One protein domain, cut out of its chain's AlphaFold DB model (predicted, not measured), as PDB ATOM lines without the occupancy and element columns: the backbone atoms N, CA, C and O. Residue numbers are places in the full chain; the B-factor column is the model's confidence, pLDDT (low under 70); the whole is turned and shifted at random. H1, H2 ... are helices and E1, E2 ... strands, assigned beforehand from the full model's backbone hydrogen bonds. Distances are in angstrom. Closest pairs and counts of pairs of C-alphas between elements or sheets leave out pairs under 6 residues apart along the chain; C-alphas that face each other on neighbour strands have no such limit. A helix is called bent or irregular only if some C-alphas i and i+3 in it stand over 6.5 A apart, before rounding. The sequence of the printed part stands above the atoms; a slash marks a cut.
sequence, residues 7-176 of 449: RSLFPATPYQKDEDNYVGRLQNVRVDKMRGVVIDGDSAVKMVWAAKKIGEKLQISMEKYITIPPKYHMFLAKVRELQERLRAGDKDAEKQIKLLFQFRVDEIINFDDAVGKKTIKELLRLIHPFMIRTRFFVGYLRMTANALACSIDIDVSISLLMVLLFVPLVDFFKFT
ATOM      1  N   ARG A   7     203.311 209.178 200.990       54.59
ATOM      2  CA  ARG A   7     203.956 208.491 199.860       54.59
ATOM      3  C   ARG A   7     205.473 208.391 200.015       54.59
ATOM      4  O   ARG A   7     206.060 207.470 199.458       54.59
ATOM      5  N   SER A   8     206.110 209.298 200.768       54.62
ATOM      6  CA  SER A   8     207.541 209.184 201.085       54.62
ATOM      7  C   SER A   8     207.807 208.199 202.224       54.62
ATOM      8  O   SER A   8     208.906 207.652 202.304       54.62
ATOM      9  N   LEU A   9     206.801 207.940 203.068       57.62
ATOM     10  CA  LEU A   9     206.838 206.896 204.087       57.62
ATOM     11  C   LEU A   9     206.577 205.515 203.511       57.62
ATOM     12  O   LEU A   9     207.290 204.600 203.884       57.62
ATOM     13  N   PHE A  10     205.604 205.354 202.614       61.28
ATOM     14  CA  PHE A  10     205.238 204.074 202.002       61.28
ATOM     15  C   PHE A  10     204.949 204.244 200.503       61.28
ATOM     16  O   PHE A  10     203.829 204.595 200.149       61.28
ATOM     17  N   PRO A  11     205.917 204.037 199.588       51.78
ATOM     18  CA  PRO A  11     205.698 204.118 198.154       51.78
ATOM     19  C   PRO A  11     204.850 202.935 197.684       51.78
ATOM     20  O   PRO A  11     204.924 201.832 198.230       51.78
ATOM     21  N   ALA A  12     204.037 203.184 196.659       45.34
ATOM     22  CA  ALA A  12     203.052 202.233 196.153       45.34
ATOM     23  C   ALA A  12     203.659 201.082 195.328       45.34
ATOM     24  O   ALA A  12     203.030 200.035 195.222       45.34
ATOM     25  N   THR A  13     204.865 201.239 194.774       46.31
ATOM     26  CA  THR A  13     205.494 200.250 193.883       46.31
ATOM     27  C   THR A  13     206.867 199.805 194.402       46.31
ATOM     28  O   THR A  13     207.634 200.639 194.889       46.31
ATOM     29  N   PRO A  14     207.204 198.503 194.331       45.56
ATOM     30  CA  PRO A  14     208.564 198.019 194.509       45.56
ATOM     31  C   PRO A  14     209.224 197.836 193.136       45.56
ATOM     32  O   PRO A  14     208.793 197.009 192.343       45.56
ATOM     33  N   TYR A  15     210.315 198.541 192.868       39.28
ATOM     34  CA  TYR A  15     211.407 197.883 192.154       39.28
ATOM     35  C   TYR A  15     212.330 197.318 193.235       39.28
ATOM     36  O   TYR A  15     212.677 198.040 194.167       39.28
ATOM     37  N   GLN A  16     212.717 196.039 193.144       41.75
ATOM     38  CA  GLN A  16     213.564 195.356 194.143       41.75
ATOM     39  C   GLN A  16     214.810 196.175 194.531       41.75
ATOM     40  O   GLN A  16     215.195 196.221 195.695       41.75
ATOM     41  N   LYS A  17     215.404 196.888 193.564       40.44
ATOM     42  CA  LYS A  17     216.585 197.745 193.760       40.44
ATOM     43  C   LYS A  17     216.288 199.044 194.531       40.44
ATOM     44  O   LYS A  17     217.170 199.583 195.197       40.44
ATOM     45  N   ASP A  18     215.049 199.527 194.473       50.66
ATOM     46  CA  ASP A  18     214.575 200.691 195.228       50.66
ATOM     47  C   ASP A  18     214.064 200.313 196.618       50.66
ATOM     48  O   ASP A  18     214.070 201.155 197.516       50.66
ATOM     49  N   GLU A  19     213.656 199.058 196.816       51.69
ATOM     50  CA  GLU A  19     213.085 198.568 198.067       51.69
ATOM     51  C   GLU A  19     214.117 198.561 199.202       51.69
ATOM     52  O   GLU A  19     213.813 199.062 200.281       51.69
ATOM     53  N   ASP A  20     215.362 198.138 198.960       56.81
ATOM     54  CA  ASP A  20     216.423 198.169 199.982       56.81
ATOM     55  C   ASP A  20     216.825 199.606 200.375       56.81
ATOM     56  O   ASP A  20     216.950 199.928 201.563       56.81
ATOM     57  N   ASN A  21     216.938 200.513 199.397       58.47
ATOM     58  CA  ASN A  21     217.205 201.939 199.636       58.47
ATOM     59  C   ASN A  21     216.046 202.631 200.369       58.47
ATOM     60  O   ASN A  21     216.235 203.520 201.204       58.47
ATOM     61  N   TYR A  22     214.816 202.246 200.048       62.16
ATOM     62  CA  TYR A  22     213.612 202.752 200.683       62.16
ATOM     63  C   TYR A  22     213.455 202.234 202.121       62.16
ATOM     64  O   TYR A  22     213.261 203.030 203.042       62.16
ATOM     65  N   VAL A  23     213.624 200.928 202.329       62.94
ATOM     66  CA  VAL A  23     213.611 200.295 203.648       62.94
ATOM     67  C   VAL A  23     214.669 200.945 204.535       62.94
ATOM     68  O   VAL A  23     214.352 201.316 205.662       62.94
ATOM     69  N   GLY A  24     215.878 201.194 204.018       65.75
ATOM     70  CA  GLY A  24     216.934 201.922 204.730       65.75
ATOM     71  C   GLY A  24     216.526 203.331 205.185       65.75
ATOM     72  O   GLY A  24     216.832 203.723 206.313       65.75
ATOM     73  N   ARG A  25     215.775 204.078 204.362       67.75
ATOM     74  CA  ARG A  25     215.249 205.410 204.726       67.75
ATOM     75  C   ARG A  25     214.181 205.341 205.815       67.75
ATOM     76  O   ARG A  25     214.185 206.178 206.717       67.75
ATOM     77  N   LEU A  26     213.303 204.340 205.764       70.31
ATOM     78  CA  LEU A  26     212.257 204.130 206.764       70.31
ATOM     79  C   LEU A  26     212.809 203.848 208.164       70.31
ATOM     80  O   LEU A  26     212.236 204.307 209.150       70.31
ATOM     81  N   GLN A  27     213.921 203.115 208.269       73.81
ATOM     82  CA  GLN A  27     214.469 202.663 209.556       73.81
ATOM     83  C   GLN A  27     214.655 203.791 210.574       73.81
ATOM     84  O   GLN A  27     214.387 203.603 211.760       73.81
ATOM     85  N   ASN A  28     215.090 204.962 210.109       78.12
ATOM     86  CA  ASN A  28     215.449 206.094 210.963       78.12
ATOM     87  C   ASN A  28     214.292 207.089 211.166       78.12
ATOM     88  O   ASN A  28     214.457 208.121 211.822       78.12
ATOM     89  N   VAL A  29     213.113 206.811 210.608       79.19
ATOM     90  CA  VAL A  29     211.919 207.627 210.828       79.19
ATOM     91  C   VAL A  29     211.404 207.376 212.245       79.19
ATOM     92  O   VAL A  29     211.157 206.235 212.624       79.19
ATOM     93  N   ARG A  30     211.225 208.444 213.031       80.81
ATOM     94  CA  ARG A  30     210.505 208.390 214.315       80.81
ATOM     95  C   ARG A  30     209.015 208.189 214.083       80.81
ATOM     96  O   ARG A  30     208.456 208.867 213.224       80.81
ATOM     97  N   VAL A  31     208.374 207.331 214.872       78.62
ATOM     98  CA  VAL A  31     206.923 207.099 214.771       78.62
ATOM     99  C   VAL A  31     206.135 208.391 215.020       78.62
ATOM    100  O   VAL A  31     205.152 208.638 214.330       78.62
ATOM    101  N   ASP A  32     206.628 209.296 215.870       79.50
ATOM    102  CA  ASP A  32     206.054 210.641 216.048       79.50
ATOM    103  C   ASP A  32     205.969 211.463 214.752       79.50
ATOM    104  O   ASP A  32     205.083 212.303 214.603       79.50
ATOM    105  N   LYS A  33     206.846 211.215 213.769       80.50
ATOM    106  CA  LYS A  33     206.720 211.870 212.459       80.50
ATOM    107  C   LYS A  33     205.487 211.395 211.700       80.50
ATOM    108  O   LYS A  33     204.984 212.170 210.902       80.50
ATOM    109  N   MET A  34     205.016 210.168 211.940       75.88
ATOM    110  CA  MET A  34     203.764 209.652 211.375       75.88
ATOM    111  C   MET A  34     202.550 210.293 212.051       75.88
ATOM    112  O   MET A  34     201.619 210.667 211.345       75.88
ATOM    113  N   ARG A  35     202.597 210.508 213.379       78.44
ATOM    114  CA  ARG A  35     201.541 211.205 214.144       78.44
ATOM    115  C   ARG A  35     201.209 212.571 213.543       78.44
ATOM    116  O   ARG A  35     200.053 212.879 213.279       78.44
ATOM    117  N   GLY A  36     202.250 213.360 213.271       78.62
ATOM    118  CA  GLY A  36     202.125 214.722 212.752       78.62
ATOM    119  C   GLY A  36     201.810 214.837 211.259       78.62
ATOM    120  O   GLY A  36     201.774 215.959 210.751       78.62
ATOM    121  N   VAL A  37     201.619 213.728 210.532       83.06
ATOM    122  CA  VAL A  37     201.256 213.808 209.113       83.06
ATOM    123  C   VAL A  37     199.822 214.291 208.983       83.06
ATOM    124  O   VAL A  37     198.912 213.764 209.618       83.06
ATOM    125  N   VAL A  38     199.637 215.292 208.130       83.81
ATOM    126  CA  VAL A  38     198.328 215.826 207.778       83.81
ATOM    127  C   VAL A  38     197.856 215.155 206.493       83.81
ATOM    128  O   VAL A  38     198.570 215.165 205.488       83.81
ATOM    129  N   ILE A  39     196.658 214.585 206.533       83.38
ATOM    130  CA  ILE A  39     195.955 214.013 205.387       83.38
ATOM    131  C   ILE A  39     194.718 214.845 205.061       83.38
ATOM    132  O   ILE A  39     194.148 215.521 205.921       83.38
ATOM    133  N   ASP A  40     194.311 214.806 203.799       82.56
ATOM    134  CA  ASP A  40     193.059 215.401 203.355       82.56
ATOM    135  C   ASP A  40     191.845 214.609 203.878       82.56
ATOM    136  O   ASP A  40     191.949 213.443 204.277       82.56
ATOM    137  N   GLY A  41     190.679 215.254 203.886       78.44
ATOM    138  CA  GLY A  41     189.453 214.660 204.406       78.44
ATOM    139  C   GLY A  41     188.964 213.432 203.635       78.44
ATOM    140  O   GLY A  41     188.392 212.536 204.251       78.44
ATOM    141  N   ASP A  42     189.225 213.331 202.327       78.94
ATOM    142  CA  ASP A  42     188.870 212.139 201.539       78.94
ATOM    143  C   ASP A  42     189.705 210.929 201.982       78.94
ATOM    144  O   ASP A  42     189.155 209.868 202.290       78.94
ATOM    145  N   SER A  43     191.019 211.112 202.135       84.00
ATOM    146  CA  SER A  43     191.921 210.099 202.696       84.00
ATOM    147  C   SER A  43     191.497 209.664 204.103       84.00
ATOM    148  O   SER A  43     191.437 208.464 204.386       84.00
ATOM    149  N   ALA A  44     191.151 210.616 204.978       83.75
ATOM    150  CA  ALA A  44     190.658 210.323 206.324       83.75
ATOM    151  C   ALA A  44     189.361 209.503 206.290       83.75
ATOM    152  O   ALA A  44     189.222 208.520 207.026       83.75
ATOM    153  N   VAL A  45     188.428 209.856 205.398       82.25
ATOM    154  CA  VAL A  45     187.177 209.112 205.250       82.25
ATOM    155  C   VAL A  45     187.406 207.693 204.783       82.25
ATOM    156  O   VAL A  45     186.852 206.766 205.377       82.25
ATOM    157  N   LYS A  46     188.258 207.515 203.778       85.31
ATOM    158  CA  LYS A  46     188.636 206.204 203.257       85.31
ATOM    159  C   LYS A  46     189.284 205.322 204.321       85.31
ATOM    160  O   LYS A  46     188.921 204.155 204.423       85.31
ATOM    161  N   MET A  47     190.176 205.868 205.150       86.69
ATOM    162  CA  MET A  47     190.805 205.118 206.247       86.69
ATOM    163  C   MET A  47     189.785 204.648 207.291       86.69
ATOM    164  O   MET A  47     189.750 203.463 207.623       86.69
ATOM    165  N   VAL A  48     188.926 205.550 207.781       87.00
ATOM    166  CA  VAL A  48     187.901 205.197 208.780       87.00
ATOM    167  C   VAL A  48     186.874 204.224 208.195       87.00
ATOM    168  O   VAL A  48     186.428 203.306 208.880       87.00
ATOM    169  N   TRP A  49     186.503 204.390 206.925       86.56
ATOM    170  CA  TRP A  49     185.587 203.474 206.247       86.56
ATOM    171  C   TRP A  49     186.197 202.080 206.079       86.56
ATOM    172  O   TRP A  49     185.541 201.100 206.422       86.56
ATOM    173  N   ALA A  50     187.455 201.990 205.631       88.38
ATOM    174  CA  ALA A  50     188.187 200.728 205.520       88.38
ATOM    175  C   ALA A  50     188.230 199.988 206.864       88.38
ATOM    176  O   ALA A  50     187.912 198.803 206.929       88.38
ATOM    177  N   ALA A  51     188.544 200.712 207.944       87.06
ATOM    178  CA  ALA A  51     188.566 200.182 209.303       87.06
ATOM    179  C   ALA A  51     187.201 199.649 209.767       87.06
ATOM    180  O   ALA A  51     187.115 198.557 210.324       87.06
ATOM    181  N   LYS A  52     186.119 200.398 209.518       86.81
ATOM    182  CA  LYS A  52     184.759 199.961 209.861       86.81
ATOM    183  C   LYS A  52     184.354 198.721 209.077       86.81
ATOM    184  O   LYS A  52     183.868 197.760 209.666       86.81
ATOM    185  N   LYS A  53     184.589 198.725 207.764       87.19
ATOM    186  CA  LYS A  53     184.183 197.633 206.877       87.19
ATOM    187  C   LYS A  53     184.906 196.338 207.170       87.19
ATOM    188  O   LYS A  53     184.262 195.296 207.189       87.19
ATOM    189  N   ILE A  54     186.205 196.395 207.452       85.62
ATOM    190  CA  ILE A  54     186.927 195.187 207.847       85.62
ATOM    191  C   ILE A  54     186.505 194.706 209.241       85.62
ATOM    192  O   ILE A  54     186.344 193.504 209.432       85.62
ATOM    193  N   GLY A  55     186.229 195.624 210.177       85.31
ATOM    194  CA  GLY A  55     185.672 195.293 211.494       85.31
ATOM    195  C   GLY A  55     184.319 194.583 211.418       85.31
ATOM    196  O   GLY A  55     184.072 193.633 212.156       85.31
ATOM    197  N   GLU A  56     183.453 195.006 210.493       87.62
ATOM    198  CA  GLU A  56     182.185 194.340 210.172       87.62
ATOM    199  C   GLU A  56     182.413 192.973 209.506       87.62
ATOM    200  O   GLU A  56     181.919 191.965 210.003       87.62
ATOM    201  N   LYS A  57     183.189 192.930 208.413       85.19
ATOM    202  CA  LYS A  57     183.389 191.725 207.587       85.19
ATOM    203  C   LYS A  57     184.096 190.596 208.341       85.19
ATOM    204  O   LYS A  57     183.742 189.437 208.162       85.19
ATOM    205  N   LEU A  58     185.090 190.926 209.167       83.69
ATOM    206  CA  LEU A  58     185.876 189.946 209.927       83.69
ATOM    207  C   LEU A  58     185.413 189.780 211.379       83.69
ATOM    208  O   LEU A  58     186.004 188.980 212.095       83.69
ATOM    209  N   GLN A  59     184.383 190.513 211.818       85.31
ATOM    210  CA  GLN A  59     183.887 190.490 213.201       85.31
ATOM    211  C   GLN A  59     184.984 190.787 214.244       85.31
ATOM    212  O   GLN A  59     185.052 190.165 215.303       85.31
ATOM    213  N   ILE A  60     185.839 191.769 213.954       84.19
ATOM    214  CA  ILE A  60     186.967 192.179 214.805       84.19
ATOM    215  C   ILE A  60     186.746 193.572 215.403       84.19
ATOM    216  O   ILE A  60     186.086 194.428 214.805       84.19
ATOM    217  N   SER A  61     187.313 193.820 216.586       84.44
ATOM    218  CA  SER A  61     187.317 195.147 217.206       84.44
ATOM    219  C   SER A  61     188.604 195.906 216.885       84.44
ATOM    220  O   SER A  61     189.714 195.444 217.145       84.44
ATOM    221  N   MET A  62     188.442 197.114 216.341       83.56
ATOM    222  CA  MET A  62     189.547 198.006 215.970       83.56
ATOM    223  C   MET A  62     189.780 199.120 217.005       83.56
ATOM    224  O   MET A  62     190.717 199.898 216.854       83.56
ATOM    225  N   GLU A  63     188.942 199.215 218.043       85.38
ATOM    226  CA  GLU A  63     188.849 200.372 218.954       85.38
ATOM    227  C   GLU A  63     190.135 200.627 219.744       85.38
ATOM    228  O   GLU A  63     190.483 201.772 220.026       85.38
ATOM    229  N   LYS A  64     190.902 199.566 220.022       85.38
ATOM    230  CA  LYS A  64     192.237 199.687 220.619       85.38
ATOM    231  C   LYS A  64     193.157 200.581 219.777       85.38
ATOM    232  O   LYS A  64     193.939 201.353 220.324       85.38
ATOM    233  N   TYR A  65     193.071 200.483 218.451       86.69
ATOM    234  CA  TYR A  65     194.031 201.087 217.526       86.69
ATOM    235  C   TYR A  65     193.473 202.272 216.739       86.69
ATOM    236  O   TYR A  65     194.251 203.066 216.217       86.69
ATOM    237  N   ILE A  66     192.149 202.384 216.620       87.75
ATOM    238  CA  ILE A  66     191.490 203.359 215.754       87.75
ATOM    239  C   ILE A  66     190.451 204.137 216.547       87.75
ATOM    240  O   ILE A  66     189.527 203.565 217.121       87.75
ATOM    241  N   THR A  67     190.570 205.456 216.481       88.69
ATOM    242  CA  THR A  67     189.607 206.417 217.009       88.69
ATOM    243  C   THR A  67     188.889 207.092 215.847       88.69
ATOM    244  O   THR A  67     189.473 207.365 214.801       88.69
ATOM    245  N   ILE A  68     187.595 207.366 216.009       85.81
ATOM    246  CA  ILE A  68     186.835 208.167 215.046       85.81
ATOM    247  C   ILE A  68     186.853 209.615 215.549       85.81
ATOM    248  O   ILE A  68     186.216 209.899 216.567       85.81
ATOM    249  N   PRO A  69     187.554 210.548 214.875       82.75
ATOM    250  CA  PRO A  69     187.611 211.928 215.336       82.75
ATOM    251  C   PRO A  69     186.211 212.565 215.332       82.75
ATOM    252  O   PRO A  69     185.481 212.390 214.361       82.75
ATOM    253  N   PRO A  70     185.829 213.413 216.301       82.12
ATOM    254  CA  PRO A  70     184.537 214.114 216.256       82.12
ATOM    255  C   PRO A  70     184.326 214.923 214.961       82.12
ATOM    256  O   PRO A  70     183.239 214.934 214.381       82.12
ATOM    257  N   LYS A  71     185.407 215.524 214.437       79.88
ATOM    258  CA  LYS A  71     185.421 216.252 213.155       79.88
ATOM    259  C   LYS A  71     185.054 215.375 211.952       79.88
ATOM    260  O   LYS A  71     184.577 215.903 210.952       79.88
ATOM    261  N   TYR A  72     185.235 214.057 212.035       82.06
ATOM    262  CA  TYR A  72     184.851 213.117 210.980       82.06
ATOM    263  C   TYR A  72     183.338 213.131 210.734       82.06
ATOM    264  O   TYR A  72     182.897 213.158 209.588       82.06
ATOM    265  N   HIS A  73     182.529 213.166 211.796       81.81
ATOM    266  CA  HIS A  73     181.071 213.201 211.662       81.81
ATOM    267  C   HIS A  73     180.590 214.516 211.047       81.81
ATOM    268  O   HIS A  73     179.726 214.506 210.170       81.81
ATOM    269  N   MET A  74     181.206 215.634 211.441       79.94
ATOM    270  CA  MET A  74     180.951 216.938 210.826       79.94
ATOM    271  C   MET A  74     181.341 216.947 209.343       79.94
ATOM    272  O   MET A  74     180.583 217.443 208.513       79.94
ATOM    273  N   PHE A  75     182.490 216.356 208.998       79.50
ATOM    274  CA  PHE A  75     182.925 216.205 207.611       79.50
ATOM    275  C   PHE A  75     181.924 215.384 206.795       79.50
ATOM    276  O   PHE A  75     181.499 215.835 205.737       79.50
ATOM    277  N   LEU A  76     181.497 214.215 207.287       80.81
ATOM    278  CA  LEU A  76     180.519 213.377 206.586       80.81
ATOM    279  C   LEU A  76     179.192 214.104 206.351       80.81
ATOM    280  O   LEU A  76     178.637 214.013 205.257       80.81
ATOM    281  N   ALA A  77     178.693 214.830 207.355       82.00
ATOM    282  CA  ALA A  77     177.485 215.636 207.211       82.00
ATOM    283  C   ALA A  77     177.663 216.713 206.129       82.00
ATOM    284  O   ALA A  77     176.807 216.863 205.259       82.00
ATOM    285  N   LYS A  78     178.814 217.398 206.120       80.12
ATOM    286  CA  LYS A  78     179.112 218.436 205.130       80.12
ATOM    287  C   LYS A  78     179.298 217.881 203.718       80.12
ATOM    288  O   LYS A  78     178.851 218.503 202.761       80.12
ATOM    289  N   VAL A  79     179.918 216.710 203.572       78.31
ATOM    290  CA  VAL A  79     180.029 216.026 202.276       78.31
ATOM    291  C   VAL A  79     178.652 215.647 201.748       78.31
ATOM    292  O   VAL A  79     178.402 215.873 200.569       78.31
ATOM    293  N   ARG A  80     177.747 215.131 202.590       80.12
ATOM    294  CA  ARG A  80     176.365 214.831 202.175       80.12
ATOM    295  C   ARG A  80     175.636 216.086 201.694       80.12
ATOM    296  O   ARG A  80     175.106 216.075 200.590       80.12
ATOM    297  N   GLU A  81     175.708 217.175 202.456       83.38
ATOM    298  CA  GLU A  81     175.128 218.473 202.074       83.38
ATOM    299  C   GLU A  81     175.676 218.966 200.720       83.38
ATOM    300  O   GLU A  81     174.930 219.373 199.831       83.38
ATOM    301  N   LEU A  82     176.999 218.906 200.527       78.50
ATOM    302  CA  LEU A  82     177.631 219.342 199.281       78.50
ATOM    303  C   LEU A  82     177.314 218.407 198.105       78.50
ATOM    304  O   LEU A  82     177.177 218.879 196.980       78.50
ATOM    305  N   GLN A  83     177.153 217.104 198.343       77.62
ATOM    306  CA  GLN A  83     176.700 216.153 197.327       77.62
ATOM    307  C   GLN A  83     175.254 216.423 196.897       77.62
ATOM    308  O   GLN A  83     174.951 216.321 195.710       77.62
ATOM    309  N   GLU A  84     174.370 216.799 197.820       84.12
ATOM    310  CA  GLU A  84     172.995 217.205 197.504       84.12
ATOM    311  C   GLU A  84     172.968 218.487 196.661       84.12
ATOM    312  O   GLU A  84     172.280 218.541 195.641       84.12
ATOM    313  N   ARG A  85     173.795 219.480 197.005       82.75
ATOM    314  CA  ARG A  85     173.958 220.704 196.200       82.75
ATOM    315  C   ARG A  85     174.524 220.426 194.811       82.75
ATOM    316  O   ARG A  85     174.043 220.988 193.829       82.75
ATOM    317  N   LEU A  86     175.502 219.526 194.709       81.38
ATOM    318  CA  LEU A  86     176.063 219.112 193.424       81.38
ATOM    319  C   LEU A  86     175.002 218.421 192.551       81.38
ATOM    320  O   LEU A  86     174.915 218.706 191.358       81.38
ATOM    321  N   ARG A  87     174.153 217.566 193.142       83.81
ATOM    322  CA  ARG A  87     172.995 216.963 192.450       83.81
ATOM    323  C   ARG A  87     171.982 218.013 191.989       83.81
ATOM    324  O   ARG A  87     171.361 217.823 190.950       83.81
ATOM    325  N   ALA A  88     171.858 219.123 192.713       84.94
ATOM    326  CA  ALA A  88     171.047 220.278 192.326       84.94
ATOM    327  C   ALA A  88     171.722 221.198 191.279       84.94
ATOM    328  O   ALA A  88     171.153 222.224 190.913       84.94
ATOM    329  N   GLY A  89     172.912 220.842 190.775       82.69
ATOM    330  CA  GLY A  89     173.602 221.555 189.695       82.69
ATOM    331  C   GLY A  89     174.630 222.601 190.143       82.69
ATOM    332  O   GLY A  89     175.181 223.305 189.294       82.69
ATOM    333  N   ASP A  90     174.929 222.702 191.441       82.50
ATOM    334  CA  ASP A  90     175.925 223.636 191.977       82.50
ATOM    335  C   ASP A  90     177.361 223.126 191.750       82.50
ATOM    336  O   ASP A  90     177.881 222.288 192.492       82.50
ATOM    337  N   LYS A  91     178.028 223.656 190.718       78.31
ATOM    338  CA  LYS A  91     179.412 223.296 190.363       78.31
ATOM    339  C   LYS A  91     180.460 223.804 191.363       78.31
ATOM    340  O   LYS A  91     181.579 223.288 191.368       78.31
ATOM    341  N   ASP A  92     180.131 224.774 192.217       78.38
ATOM    342  CA  ASP A  92     181.059 225.262 193.244       78.38
ATOM    343  C   ASP A  92     181.120 224.324 194.457       78.38
ATOM    344  O   ASP A  92     182.137 224.289 195.160       78.38
ATOM    345  N   ALA A  93     180.101 223.478 194.650       70.62
ATOM    346  CA  ALA A  93     180.106 222.439 195.677       70.62
ATOM    347  C   ALA A  93     181.271 221.446 195.492       70.62
ATOM    348  O   ALA A  93     181.893 221.038 196.472       70.62
ATOM    349  N   GLU A  94     181.650 221.117 194.251       64.94
ATOM    350  CA  GLU A  94     182.777 220.214 193.972       64.94
ATOM    351  C   GLU A  94     184.128 220.808 194.414       64.94
ATOM    352  O   GLU A  94     184.981 220.107 194.970       64.94
ATOM    353  N   LYS A  95     184.327 222.119 194.216       69.50
ATOM    354  CA  LYS A  95     185.532 222.824 194.689       69.50
ATOM    355  C   LYS A  95     185.569 222.901 196.211       69.50
ATOM    356  O   LYS A  95     186.637 222.733 196.797       69.50
ATOM    357  N   GLN A  96     184.416 223.111 196.845       70.69
ATOM    358  CA  GLN A  96     184.310 223.132 198.302       70.69
ATOM    359  C   GLN A  96     184.621 221.762 198.908       70.69
ATOM    360  O   GLN A  96     185.350 221.719 199.892       70.69
ATOM    361  N   ILE A  97     184.185 220.656 198.285       65.69
ATOM    362  CA  ILE A  97     184.525 219.292 198.727       65.69
ATOM    363  C   ILE A  97     186.045 219.072 198.747       65.69
ATOM    364  O   ILE A  97     186.577 218.533 199.715       65.69
ATOM    365  N   LYS A  98     186.763 219.528 197.713       60.78
ATOM    366  CA  LYS A  98     188.229 219.375 197.607       60.78
ATOM    367  C   LYS A  98     189.019 220.217 198.618       60.78
ATOM    368  O   LYS A  98     190.175 219.905 198.885       60.78
ATOM    369  N   LEU A  99     188.413 221.268 199.173       65.88
ATOM    370  CA  LEU A  99     189.006 222.144 200.192       65.88
ATOM    371  C   LEU A  99     188.624 221.737 201.626       65.88
ATOM    372  O   LEU A  99     188.992 222.429 202.577       65.88
ATOM    373  N   LEU A 100     187.864 220.651 201.795       65.81
ATOM    374  CA  LEU A 100     187.388 220.226 203.106       65.81
ATOM    375  C   LEU A 100     188.521 219.739 204.020       65.81
ATOM    376  O   LEU A 100     189.595 219.331 203.586       65.81
ATOM    377  N   PHE A 101     188.193 219.797 205.313       71.19
ATOM    378  CA  PHE A 101     188.971 219.465 206.503       71.19
ATOM    379  C   PHE A 101     190.225 218.612 206.299       71.19
ATOM    380  O   PHE A 101     190.207 217.532 205.715       71.19
ATOM    381  N   GLN A 102     191.300 219.077 206.919       81.75
ATOM    382  CA  GLN A 102     192.522 218.320 207.117       81.75
ATOM    383  C   GLN A 102     192.467 217.576 208.452       81.75
ATOM    384  O   GLN A 102     191.984 218.118 209.450       81.75
ATOM    385  N   PHE A 103     192.997 216.357 208.468       83.44
ATOM    386  CA  PHE A 103     193.107 215.522 209.660       83.44
ATOM    387  C   PHE A 103     194.569 215.199 209.911       83.44
ATOM    388  O   PHE A 103     195.317 214.930 208.971       83.44
ATOM    389  N   ARG A 104     194.987 215.187 211.173       85.69
ATOM    390  CA  ARG A 104     196.249 214.543 211.532       85.69
ATOM    391  C   ARG A 104     196.028 213.048 211.698       85.69
ATOM    392  O   ARG A 104     194.959 212.615 212.125       85.69
ATOM    393  N   VAL A 105     197.033 212.253 211.350       84.25
ATOM    394  CA  VAL A 105     196.946 210.789 211.450       84.25
ATOM    395  C   VAL A 105     196.733 210.340 212.901       84.25
ATOM    396  O   VAL A 105     196.006 209.375 213.124       84.25
ATOM    397  N   ASP A 106     197.293 211.050 213.885       86.12
ATOM    398  CA  ASP A 106     197.094 210.777 215.318       86.12
ATOM    399  C   ASP A 106     195.674 211.058 215.840       86.12
ATOM    400  O   ASP A 106     195.318 210.592 216.917       86.12
ATOM    401  N   GLU A 107     194.835 211.765 215.080       86.12
ATOM    402  CA  GLU A 107     193.411 211.925 215.404       86.12
ATOM    403  C   GLU A 107     192.601 210.664 215.055       86.12
ATOM    404  O   GLU A 107     191.488 210.494 215.553       86.12
ATOM    405  N   ILE A 108     193.143 209.791 214.195       86.44
ATOM    406  CA  ILE A 108     192.487 208.570 213.700       86.44
ATOM    407  C   ILE A 108     193.156 207.313 214.263       86.44
ATOM    408  O   ILE A 108     192.473 206.350 214.598       86.44
ATOM    409  N   ILE A 109     194.487 207.289 214.342       86.75
ATOM    410  CA  ILE A 109     195.261 206.131 214.798       86.75
ATOM    411  C   ILE A 109     195.791 206.393 216.201       86.75
ATOM    412  O   ILE A 109     196.514 207.362 216.438       86.75
ATOM    413  N   ASN A 110     195.506 205.464 217.107       86.06
ATOM    414  CA  ASN A 110     196.020 205.485 218.466       86.06
ATOM    415  C   ASN A 110     197.465 204.980 218.470       86.06
ATOM    416  O   ASN A 110     197.736 203.779 218.412       86.06
ATOM    417  N   PHE A 111     198.412 205.911 218.546       76.94
ATOM    418  CA  PHE A 111     199.805 205.588 218.817       76.94
ATOM    419  C   PHE A 111     200.031 205.641 220.329       76.94
ATOM    420  O   PHE A 111     199.946 206.713 220.917       76.94
ATOM    421  N   ASP A 112     200.392 204.524 220.955       72.25
ATOM    422  CA  ASP A 112     200.887 204.517 222.339       72.25
ATOM    423  C   ASP A 112     202.102 205.467 222.473       72.25
ATOM    424  O   ASP A 112     203.002 205.472 221.624       72.25
ATOM    425  N   ASP A 113     202.129 206.309 223.511       64.19
ATOM    426  CA  ASP A 113     203.188 207.289 223.799       64.19
ATOM    427  C   ASP A 113     204.583 206.675 223.947       64.19
ATOM    428  O   ASP A 113     205.585 207.320 223.614       64.19
ATOM    429  N   ALA A 114     204.672 205.409 224.361       62.78
ATOM    430  CA  ALA A 114     205.936 204.676 224.378       62.78
ATOM    431  C   ALA A 114     206.440 204.324 222.962       62.78
ATOM    432  O   ALA A 114     207.652 204.232 222.729       62.78
ATOM    433  N   VAL A 115     205.521 204.149 222.008       70.00
ATOM    434  CA  VAL A 115     205.802 203.801 220.608       70.00
ATOM    435  C   VAL A 115     206.216 205.038 219.807       70.00
ATOM    436  O   VAL A 115     207.137 204.953 218.993       70.00
ATOM    437  N   GLY A 116     205.610 206.198 220.077       66.06
ATOM    438  CA  GLY A 116     205.871 207.458 219.363       66.06
ATOM    439  C   GLY A 116     207.339 207.907 219.372       66.06
ATOM    440  O   GLY A 116     207.907 208.260 218.331       66.06
ATOM    441  N   LYS A 117     207.998 207.778 220.532       76.75
ATOM    442  CA  LYS A 117     209.375 208.253 220.769       76.75
ATOM    443  C   LYS A 117     210.457 207.435 220.056       76.75
ATOM    444  O   LYS A 117     211.604 207.880 219.982       76.75
ATOM    445  N   LYS A 118     210.122 206.242 219.555       81.19
ATOM    446  CA  LYS A 118     211.068 205.315 218.924       81.19
ATOM    447  C   LYS A 118     211.125 205.535 217.416       81.19
ATOM    448  O   LYS A 118     210.145 205.902 216.767       81.19
ATOM    449  N   THR A 119     212.288 205.291 216.830       83.19
ATOM    450  CA  THR A 119     212.400 205.054 215.387       83.19
ATOM    451  C   THR A 119     211.757 203.724 215.013       83.19
ATOM    452  O   THR A 119     211.659 202.825 215.849       83.19
ATOM    453  N   ILE A 120     211.360 203.561 213.747       78.94
ATOM    454  CA  ILE A 120     210.868 202.271 213.242       78.94
ATOM    455  C   ILE A 120     211.890 201.170 213.552       78.94
ATOM    456  O   ILE A 120     211.523 200.118 214.060       78.94
ATOM    457  N   LYS A 121     213.189 201.419 213.354       79.94
ATOM    458  CA  LYS A 121     214.249 200.457 213.689       79.94
ATOM    459  C   LYS A 121     214.288 200.088 215.170       79.94
ATOM    460  O   LYS A 121     214.424 198.914 215.498       79.94
ATOM    461  N   GLU A 122     214.210 201.068 216.066       81.94
ATOM    462  CA  GLU A 122     214.198 200.824 217.514       81.94
ATOM    463  C   GLU A 122     212.945 200.083 217.959       81.94
ATOM    464  O   GLU A 122     213.035 199.226 218.830       81.94
ATOM    465  N   LEU A 123     211.797 200.376 217.348       79.38
ATOM    466  CA  LEU A 123     210.554 199.666 217.604       79.38
ATOM    467  C   LEU A 123     210.656 198.207 217.149       79.38
ATOM    468  O   LEU A 123     210.385 197.312 217.937       79.38
ATOM    469  N   LEU A 124     211.132 197.953 215.927       77.44
ATOM    470  CA  LEU A 124     211.290 196.595 215.398       77.44
ATOM    471  C   LEU A 124     212.319 195.764 216.181       77.44
ATOM    472  O   LEU A 124     212.148 194.555 216.318       77.44
ATOM    473  N   ARG A 125     213.352 196.401 216.753       76.69
ATOM    474  CA  ARG A 125     214.294 195.740 217.675       76.69
ATOM    475  C   ARG A 125     213.628 195.215 218.948       76.69
ATOM    476  O   ARG A 125     214.145 194.261 219.513       76.69
ATOM    477  N   LEU A 126     212.527 195.823 219.397       73.06
ATOM    478  CA  LEU A 126     211.776 195.349 220.566       73.06
ATOM    479  C   LEU A 126     210.886 194.147 220.260       73.06
ATOM    480  O   LEU A 126     210.496 193.444 221.179       73.06
ATOM    481  N   ILE A 127     210.530 193.960 218.991       71.12
ATOM    482  CA  ILE A 127     209.567 192.950 218.562       71.12
ATOM    483  C   ILE A 127     210.271 191.602 218.404       71.12
ATOM    484  O   ILE A 127     209.792 190.620 218.945       71.12
ATOM    485  N   HIS A 128     211.426 191.552 217.721       65.00
ATOM    486  CA  HIS A 128     212.321 190.383 217.715       65.00
ATOM    487  C   HIS A 128     213.599 190.635 216.887       65.00
ATOM    488  O   HIS A 128     213.536 191.374 215.897       65.00
ATOM    489  N   PRO A 129     214.726 189.933 217.147       59.62
ATOM    490  CA  PRO A 129     215.913 189.929 216.287       59.62
ATOM    491  C   PRO A 129     215.678 189.642 214.795       59.62
ATOM    492  O   PRO A 129     216.385 190.175 213.943       59.62
ATOM    493  N   PHE A 130     214.668 188.839 214.449       56.41
ATOM    494  CA  PHE A 130     214.329 188.525 213.052       56.41
ATOM    495  C   PHE A 130     213.697 189.724 212.320       56.41
ATOM    496  O   PHE A 130     214.065 190.046 211.185       56.41
ATOM    497  N   MET A 131     212.825 190.458 213.017       57.78
ATOM    498  CA  MET A 131     212.155 191.659 212.511       57.78
ATOM    499  C   MET A 131     213.093 192.873 212.427       57.78
ATOM    500  O   MET A 131     212.750 193.877 211.798       57.78
ATOM    501  N   ILE A 132     214.321 192.765 212.962       53.31
ATOM    502  CA  ILE A 132     215.397 193.754 212.762       53.31
ATOM    503  C   ILE A 132     215.654 193.986 211.269       53.31
ATOM    504  O   ILE A 132     215.991 195.105 210.869       53.31
ATOM    505  N   ARG A 133     215.452 192.973 210.413       65.50
ATOM    506  CA  ARG A 133     215.432 193.189 208.963       65.50
ATOM    507  C   ARG A 133     214.093 193.813 208.575       65.50
ATOM    508  O   ARG A 133     213.169 193.118 208.165       65.50
ATOM    509  N   THR A 134     214.034 195.142 208.645       69.00
ATOM    510  CA  THR A 134     212.872 195.994 208.325       69.00
ATOM    511  C   THR A 134     212.148 195.607 207.032       69.00
ATOM    512  O   THR A 134     210.935 195.770 206.958       69.00
ATOM    513  N   ARG A 135     212.849 195.022 206.050       75.44
ATOM    514  CA  ARG A 135     212.250 194.485 204.819       75.44
ATOM    515  C   ARG A 135     211.156 193.437 205.069       75.44
ATOM    516  O   ARG A 135     210.140 193.477 204.393       75.44
ATOM    517  N   PHE A 136     211.324 192.539 206.047       79.06
ATOM    518  CA  PHE A 136     210.331 191.497 206.335       79.06
ATOM    519  C   PHE A 136     209.081 192.097 206.972       79.06
ATOM    520  O   PHE A 136     207.975 191.811 206.530       79.06
ATOM    521  N   PHE A 137     209.246 192.996 207.947       82.69
ATOM    522  CA  PHE A 137     208.112 193.699 208.547       82.69
ATOM    523  C   PHE A 137     207.348 194.545 207.522       82.69
ATOM    524  O   PHE A 137     206.134 194.420 207.413       82.69
ATOM    525  N   VAL A 138     208.047 195.384 206.746       83.38
ATOM    526  CA  VAL A 138     207.430 196.215 205.690       83.38
ATOM    527  C   VAL A 138     206.717 195.338 204.667       83.38
ATOM    528  O   VAL A 138     205.627 195.661 204.201       83.38
ATOM    529  N   GLY A 139     207.325 194.203 204.367       85.75
ATOM    530  CA  GLY A 139     206.760 193.162 203.556       85.75
ATOM    531  C   GLY A 139     205.425 192.617 204.066       85.75
ATOM    532  O   GLY A 139     204.429 192.658 203.344       85.75
ATOM    533  N   TYR A 140     205.377 192.171 205.324       88.81
ATOM    534  CA  TYR A 140     204.149 191.694 205.968       88.81
ATOM    535  C   TYR A 140     203.090 192.783 206.070       88.81
ATOM    536  O   TYR A 140     201.908 192.532 205.831       88.81
ATOM    537  N   LEU A 141     203.518 194.013 206.345       89.75
ATOM    538  CA  LEU A 141     202.646 195.176 206.371       89.75
ATOM    539  C   LEU A 141     201.994 195.413 205.008       89.75
ATOM    540  O   LEU A 141     200.795 195.672 204.934       89.75
ATOM    541  N   ARG A 142     202.758 195.269 203.923       88.69
ATOM    542  CA  ARG A 142     202.248 195.406 202.557       88.69
ATOM    543  C   ARG A 142     201.314 194.262 202.167       88.69
ATOM    544  O   ARG A 142     200.271 194.536 201.587       88.69
ATOM    545  N   MET A 143     201.647 193.011 202.493       90.88
ATOM    546  CA  MET A 143     200.772 191.854 202.230       90.88
ATOM    547  C   MET A 143     199.410 192.031 202.900       90.88
ATOM    548  O   MET A 143     198.368 191.925 202.259       90.88
ATOM    549  N   THR A 144     199.433 192.401 204.176       92.19
ATOM    550  CA  THR A 144     198.242 192.680 204.979       92.19
ATOM    551  C   THR A 144     197.452 193.875 204.429       92.19
ATOM    552  O   THR A 144     196.229 193.817 204.331       92.19
ATOM    553  N   ALA A 145     198.128 194.946 204.000       91.75
ATOM    554  CA  ALA A 145     197.479 196.097 203.372       91.75
ATOM    555  C   ALA A 145     196.836 195.755 202.018       91.75
ATOM    556  O   ALA A 145     195.739 196.232 201.733       91.75
ATOM    557  N   ASN A 146     197.475 194.910 201.204       90.38
ATOM    558  CA  ASN A 146     196.901 194.412 199.954       90.38
ATOM    559  C   ASN A 146     195.665 193.548 200.220       90.38
ATOM    560  O   ASN A 146     194.647 193.734 199.560       90.38
ATOM    561  N   ALA A 147     195.726 192.656 201.209       91.06
ATOM    562  CA  ALA A 147     194.588 191.848 201.634       91.06
ATOM    563  C   ALA A 147     193.416 192.715 202.127       91.06
ATOM    564  O   ALA A 147     192.264 192.486 201.751       91.06
ATOM    565  N   LEU A 148     193.714 193.776 202.887       90.62
ATOM    566  CA  LEU A 148     192.713 194.737 203.345       90.62
ATOM    567  C   LEU A 148     192.094 195.469 202.160       90.62
ATOM    568  O   LEU A 148     190.875 195.535 202.073       90.62
ATOM    569  N   ALA A 149     192.922 195.965 201.236       88.94
ATOM    570  CA  ALA A 149     192.453 196.617 200.021       88.94
ATOM    571  C   ALA A 149     191.519 195.698 199.234       88.94
ATOM    572  O   ALA A 149     190.438 196.130 198.855       88.94
ATOM    573  N   CYS A 150     191.897 194.432 199.034       87.19
ATOM    574  CA  CYS A 150     191.075 193.434 198.346       87.19
ATOM    575  C   CYS A 150     189.738 193.170 199.051       87.19
ATOM    576  O   CYS A 150     188.736 192.931 198.389       87.19
ATOM    577  N   SER A 151     189.716 193.248 200.384       84.62
ATOM    578  CA  SER A 151     188.524 192.992 201.203       84.62
ATOM    579  C   SER A 151     187.503 194.122 201.203       84.62
ATOM    580  O   SER A 151     186.397 193.926 201.708       84.62
ATOM    581  N   ILE A 152     187.873 195.294 200.686       83.31
ATOM    582  CA  ILE A 152     187.059 196.502 200.725       83.31
ATOM    583  C   ILE A 152     186.788 197.016 199.302       83.31
ATOM    584  O   ILE A 152     187.681 197.066 198.454       83.31
ATOM    585  N   ASP A 153     185.554 197.442 199.034       73.19
ATOM    586  CA  ASP A 153     185.125 197.946 197.716       73.19
ATOM    587  C   ASP A 153     185.367 199.452 197.546       73.19
ATOM    588  O   ASP A 153     184.532 200.191 197.022       73.19
ATOM    589  N   ILE A 154     186.510 199.939 198.034       73.50
ATOM    590  CA  ILE A 154     186.914 201.338 197.872       73.50
ATOM    591  C   ILE A 154     188.359 201.443 197.404       73.50
ATOM    592  O   ILE A 154     189.237 200.695 197.829       73.50
ATOM    593  N   ASP A 155     188.608 202.428 196.545       76.75
ATOM    594  CA  ASP A 155     189.950 202.749 196.077       76.75
ATOM    595  C   ASP A 155     190.698 203.563 197.146       76.75
ATOM    596  O   ASP A 155     190.478 204.770 197.323       76.75
ATOM    597  N   VAL A 156     191.555 202.872 197.902       80.69
ATOM    598  CA  VAL A 156     192.429 203.451 198.929       80.69
ATOM    599  C   VAL A 156     193.866 203.128 198.587       80.69
ATOM    600  O   VAL A 156     194.217 201.980 198.319       80.69
ATOM    601  N   SER A 157     194.736 204.136 198.656       83.44
ATOM    602  CA  SER A 157     196.160 203.897 198.442       83.44
ATOM    603  C   SER A 157     196.707 202.914 199.481       83.44
ATOM    604  O   SER A 157     196.472 203.082 200.680       83.44
ATOM    605  N   ILE A 158     197.505 201.943 199.031       85.44
ATOM    606  CA  ILE A 158     198.169 200.967 199.907       85.44
ATOM    607  C   ILE A 158     198.969 201.656 201.015       85.44
ATOM    608  O   ILE A 158     198.958 201.197 202.149       85.44
ATOM    609  N   SER A 159     199.580 202.807 200.734       83.88
ATOM    610  CA  SER A 159     200.300 203.619 201.720       83.88
ATOM    611  C   SER A 159     199.441 203.992 202.934       83.88
ATOM    612  O   SER A 159     199.912 203.895 204.063       83.88
ATOM    613  N   LEU A 160     198.182 204.394 202.716       85.25
ATOM    614  CA  LEU A 160     197.249 204.736 203.799       85.25
ATOM    615  C   LEU A 160     196.874 203.497 204.618       85.25
ATOM    616  O   LEU A 160     196.830 203.557 205.844       85.25
ATOM    617  N   LEU A 161     196.655 202.363 203.950       89.31
ATOM    618  CA  LEU A 161     196.331 201.100 204.616       89.31
ATOM    619  C   LEU A 161     197.524 200.551 205.410       89.31
ATOM    620  O   LEU A 161     197.349 200.059 206.518       89.31
ATOM    621  N   MET A 162     198.749 200.696 204.902       89.06
ATOM    622  CA  MET A 162     199.964 200.353 205.644       89.06
ATOM    623  C   MET A 162     200.108 201.209 206.907       89.06
ATOM    624  O   MET A 162     200.480 200.691 207.952       89.06
ATOM    625  N   VAL A 163     199.780 202.503 206.850       86.75
ATOM    626  CA  VAL A 163     199.780 203.371 208.040       86.75
ATOM    627  C   VAL A 163     198.725 202.911 209.047       86.75
ATOM    628  O   VAL A 163     199.040 202.773 210.227       86.75
ATOM    629  N   LEU A 164     197.512 202.599 208.577       88.62
ATOM    630  CA  LEU A 164     196.411 202.073 209.393       88.62
ATOM    631  C   LEU A 164     196.790 200.783 210.141       88.62
ATOM    632  O   LEU A 164     196.410 200.594 211.292       88.62
ATOM    633  N   LEU A 165     197.547 199.904 209.482       91.00
ATOM    634  CA  LEU A 165     197.912 198.577 209.980       91.00
ATOM    635  C   LEU A 165     199.259 198.538 210.716       91.00
ATOM    636  O   LEU A 165     199.600 197.511 211.300       91.00
ATOM    637  N   PHE A 166     200.021 199.635 210.721       87.62
ATOM    638  CA  PHE A 166     201.379 199.660 211.270       87.62
ATOM    639  C   PHE A 166     201.417 199.290 212.758       87.62
ATOM    640  O   PHE A 166     202.167 198.399 213.150       87.62
ATOM    641  N   VAL A 167     200.612 199.963 213.587       85.69
ATOM    642  CA  VAL A 167     200.578 199.729 215.041       85.69
ATOM    643  C   VAL A 167     199.981 198.356 215.388       85.69
ATOM    644  O   VAL A 167     200.634 197.635 216.143       85.69
ATOM    645  N   PRO A 168     198.829 197.935 214.821       88.56
ATOM    646  CA  PRO A 168     198.299 196.589 215.041       88.56
ATOM    647  C   PRO A 168     199.304 195.478 214.724       88.56
ATOM    648  O   PRO A 168     199.483 194.560 215.521       88.56
ATOM    649  N   LEU A 169     200.009 195.585 213.593       88.62
ATOM    650  CA  LEU A 169     200.976 194.570 213.181       88.62
ATOM    651  C   LEU A 169     202.215 194.553 214.084       88.62
ATOM    652  O   LEU A 169     202.755 193.486 214.373       88.62
ATOM    653  N   VAL A 170     202.668 195.725 214.545       84.56
ATOM    654  CA  VAL A 170     203.732 195.822 215.553       84.56
ATOM    655  C   VAL A 170     203.331 195.086 216.825       84.56
ATOM    656  O   VAL A 170     204.119 194.295 217.335       84.56
ATOM    657  N   ASP A 171     202.130 195.351 217.334       84.19
ATOM    658  CA  ASP A 171     201.637 194.736 218.563       84.19
ATOM    659  C   ASP A 171     201.463 193.227 218.414       84.19
ATOM    660  O   ASP A 171     201.877 192.494 219.305       84.19
ATOM    661  N   PHE A 172     200.942 192.759 217.280       86.50
ATOM    662  CA  PHE A 172     200.830 191.333 216.979       86.50
ATOM    663  C   PHE A 172     202.181 190.622 217.090       86.50
ATOM    664  O   PHE A 172     202.329 189.676 217.860       86.50
ATOM    665  N   PHE A 173     203.206 191.116 216.396       83.19
ATOM    666  CA  PHE A 173     204.508 190.453 216.406       83.19
ATOM    667  C   PHE A 173     205.257 190.550 217.745       83.19
ATOM    668  O   PHE A 173     206.240 189.836 217.912       83.19
ATOM    669  N   LYS A 174     204.836 191.392 218.706       79.31
ATOM    670  CA  LYS A 174     205.423 191.384 220.063       79.31
ATOM    671  C   LYS A 174     205.126 190.084 220.814       79.31
ATOM    672  O   LYS A 174     205.856 189.757 221.745       79.31
ATOM    673  N   PHE A 175     204.052 189.389 220.443       75.94
ATOM    674  CA  PHE A 175     203.532 188.229 221.168       75.94
ATOM    675  C   PHE A 175     203.497 186.952 220.318       75.94
ATOM    676  O   PHE A 175     202.956 185.946 220.764       75.94
ATOM    677  N   THR A 176     204.086 186.978 219.119       75.06
ATOM    678  CA  THR A 176     204.064 185.861 218.166       75.06
ATOM    679  C   THR A 176     205.480 185.380 217.870       75.06
ATOM    680  O   THR A 176     206.375 186.195 217.641       75.06
TER     681      THR A 176
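Overview. This is residues 7 to 176 of the 449 residues of an uncharacterized protein of Caenorhabditis tropicalis (UniProt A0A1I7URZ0). A helical body has H9 in its middle, with H8 crossing and packing on it, H3 beside one end of H8 and H1 packed on the other end; a helical hairpin of H4 and H5 forms an arm that makes much of the length. H2, H6 and a tiny two-stranded sheet, E1 and E2, lie on the side away from H8. The printed part has 170 residues with nine named helices and two named strands, in the order H1 H2 E1 H3 H4 H5 E2 H6 H7 H8 H9; the sheet order is E1 - E2, antiparallel, and the class is mostly helix. The whole is compact by its radius of gyration of the C-alphas, 17.4 A, yet elongated, spanning 59 by 34 by 29 A.

Along the chain. H1, residues 16 to 27, begins at C-alpha 16 (213.564, 195.356, 194.143) and is 17.1 A long. H2 is residues 31 to 35 and E1 residues 38 to 40. H3, residues 41 to 57, measures 23.9 A. H4, residues 70 to 87, measures 26.6 A and ends at C-alpha 87 (172.995, 216.963, 192.450). H5 is residues 92 to 98, E2 102 to 104, H6 113 to 116 and H7 120 to 127. H8, residues 134 to 151, measures 25.5 A. H9, residues 158 to 173, measures 20.6 A and ends at C-alpha 173 (204.508, 190.453, 216.406); it is irregular, C-alphas 164 and 167 being 7.4 A apart, with a kink of 48 degrees near residue 165.

Arrangement. H1 touches H8, about perpendicular at 76 degrees, closest at the C-alphas of Val 23 and Arg 135, 6.1 A. H2 touches H6, the C-alphas of Asp 32 and Gly 116 being closest at 4.6 A. E1 and E2 are antiparallel at 142 degrees, with N 39 and O 103 within hydrogen-bond range at 2.8 A. H3 touches H9 at a steep tilt of 48 degrees, the same way, closest at the C-alphas of Met 47 and Leu 160, 6.9 A. H4 and H5 form a hairpin at a shallow tilt of 33 degrees, only just short of steep, the C-alphas of Leu 82 and Ala 93 being closest at 5.4 A. H7 and H9 only just touch, with 3 pairs of C-alphas within 8 A; Ile 127 and Phe 173 are closest, 6.0 A. H8 touches H9 at a steep tilt of 63 degrees, opposite ways, with the C-alphas of Ala 145 and Leu 161 closest at 5.3 A. Every O i to N i+4 pair is within hydrogen-bond range in H2, H3, H5 and H8, against 6 of 8 in H1, 13 of 14 in H4, 3 of 4 in H7 and 10 of 12 in H9; H6 is too short for such a pair.

Size, cuts and confidence. The C-alphas of Ala 88 and Pro 129 are the farthest apart, 59.2 A. The printed part has no cut; the long link is H3 to H4, residues 58 to 69. Mean pLDDT of the printed part is 77.5, with 35 residues under 70, among them 7 to 25 and 128 to 134.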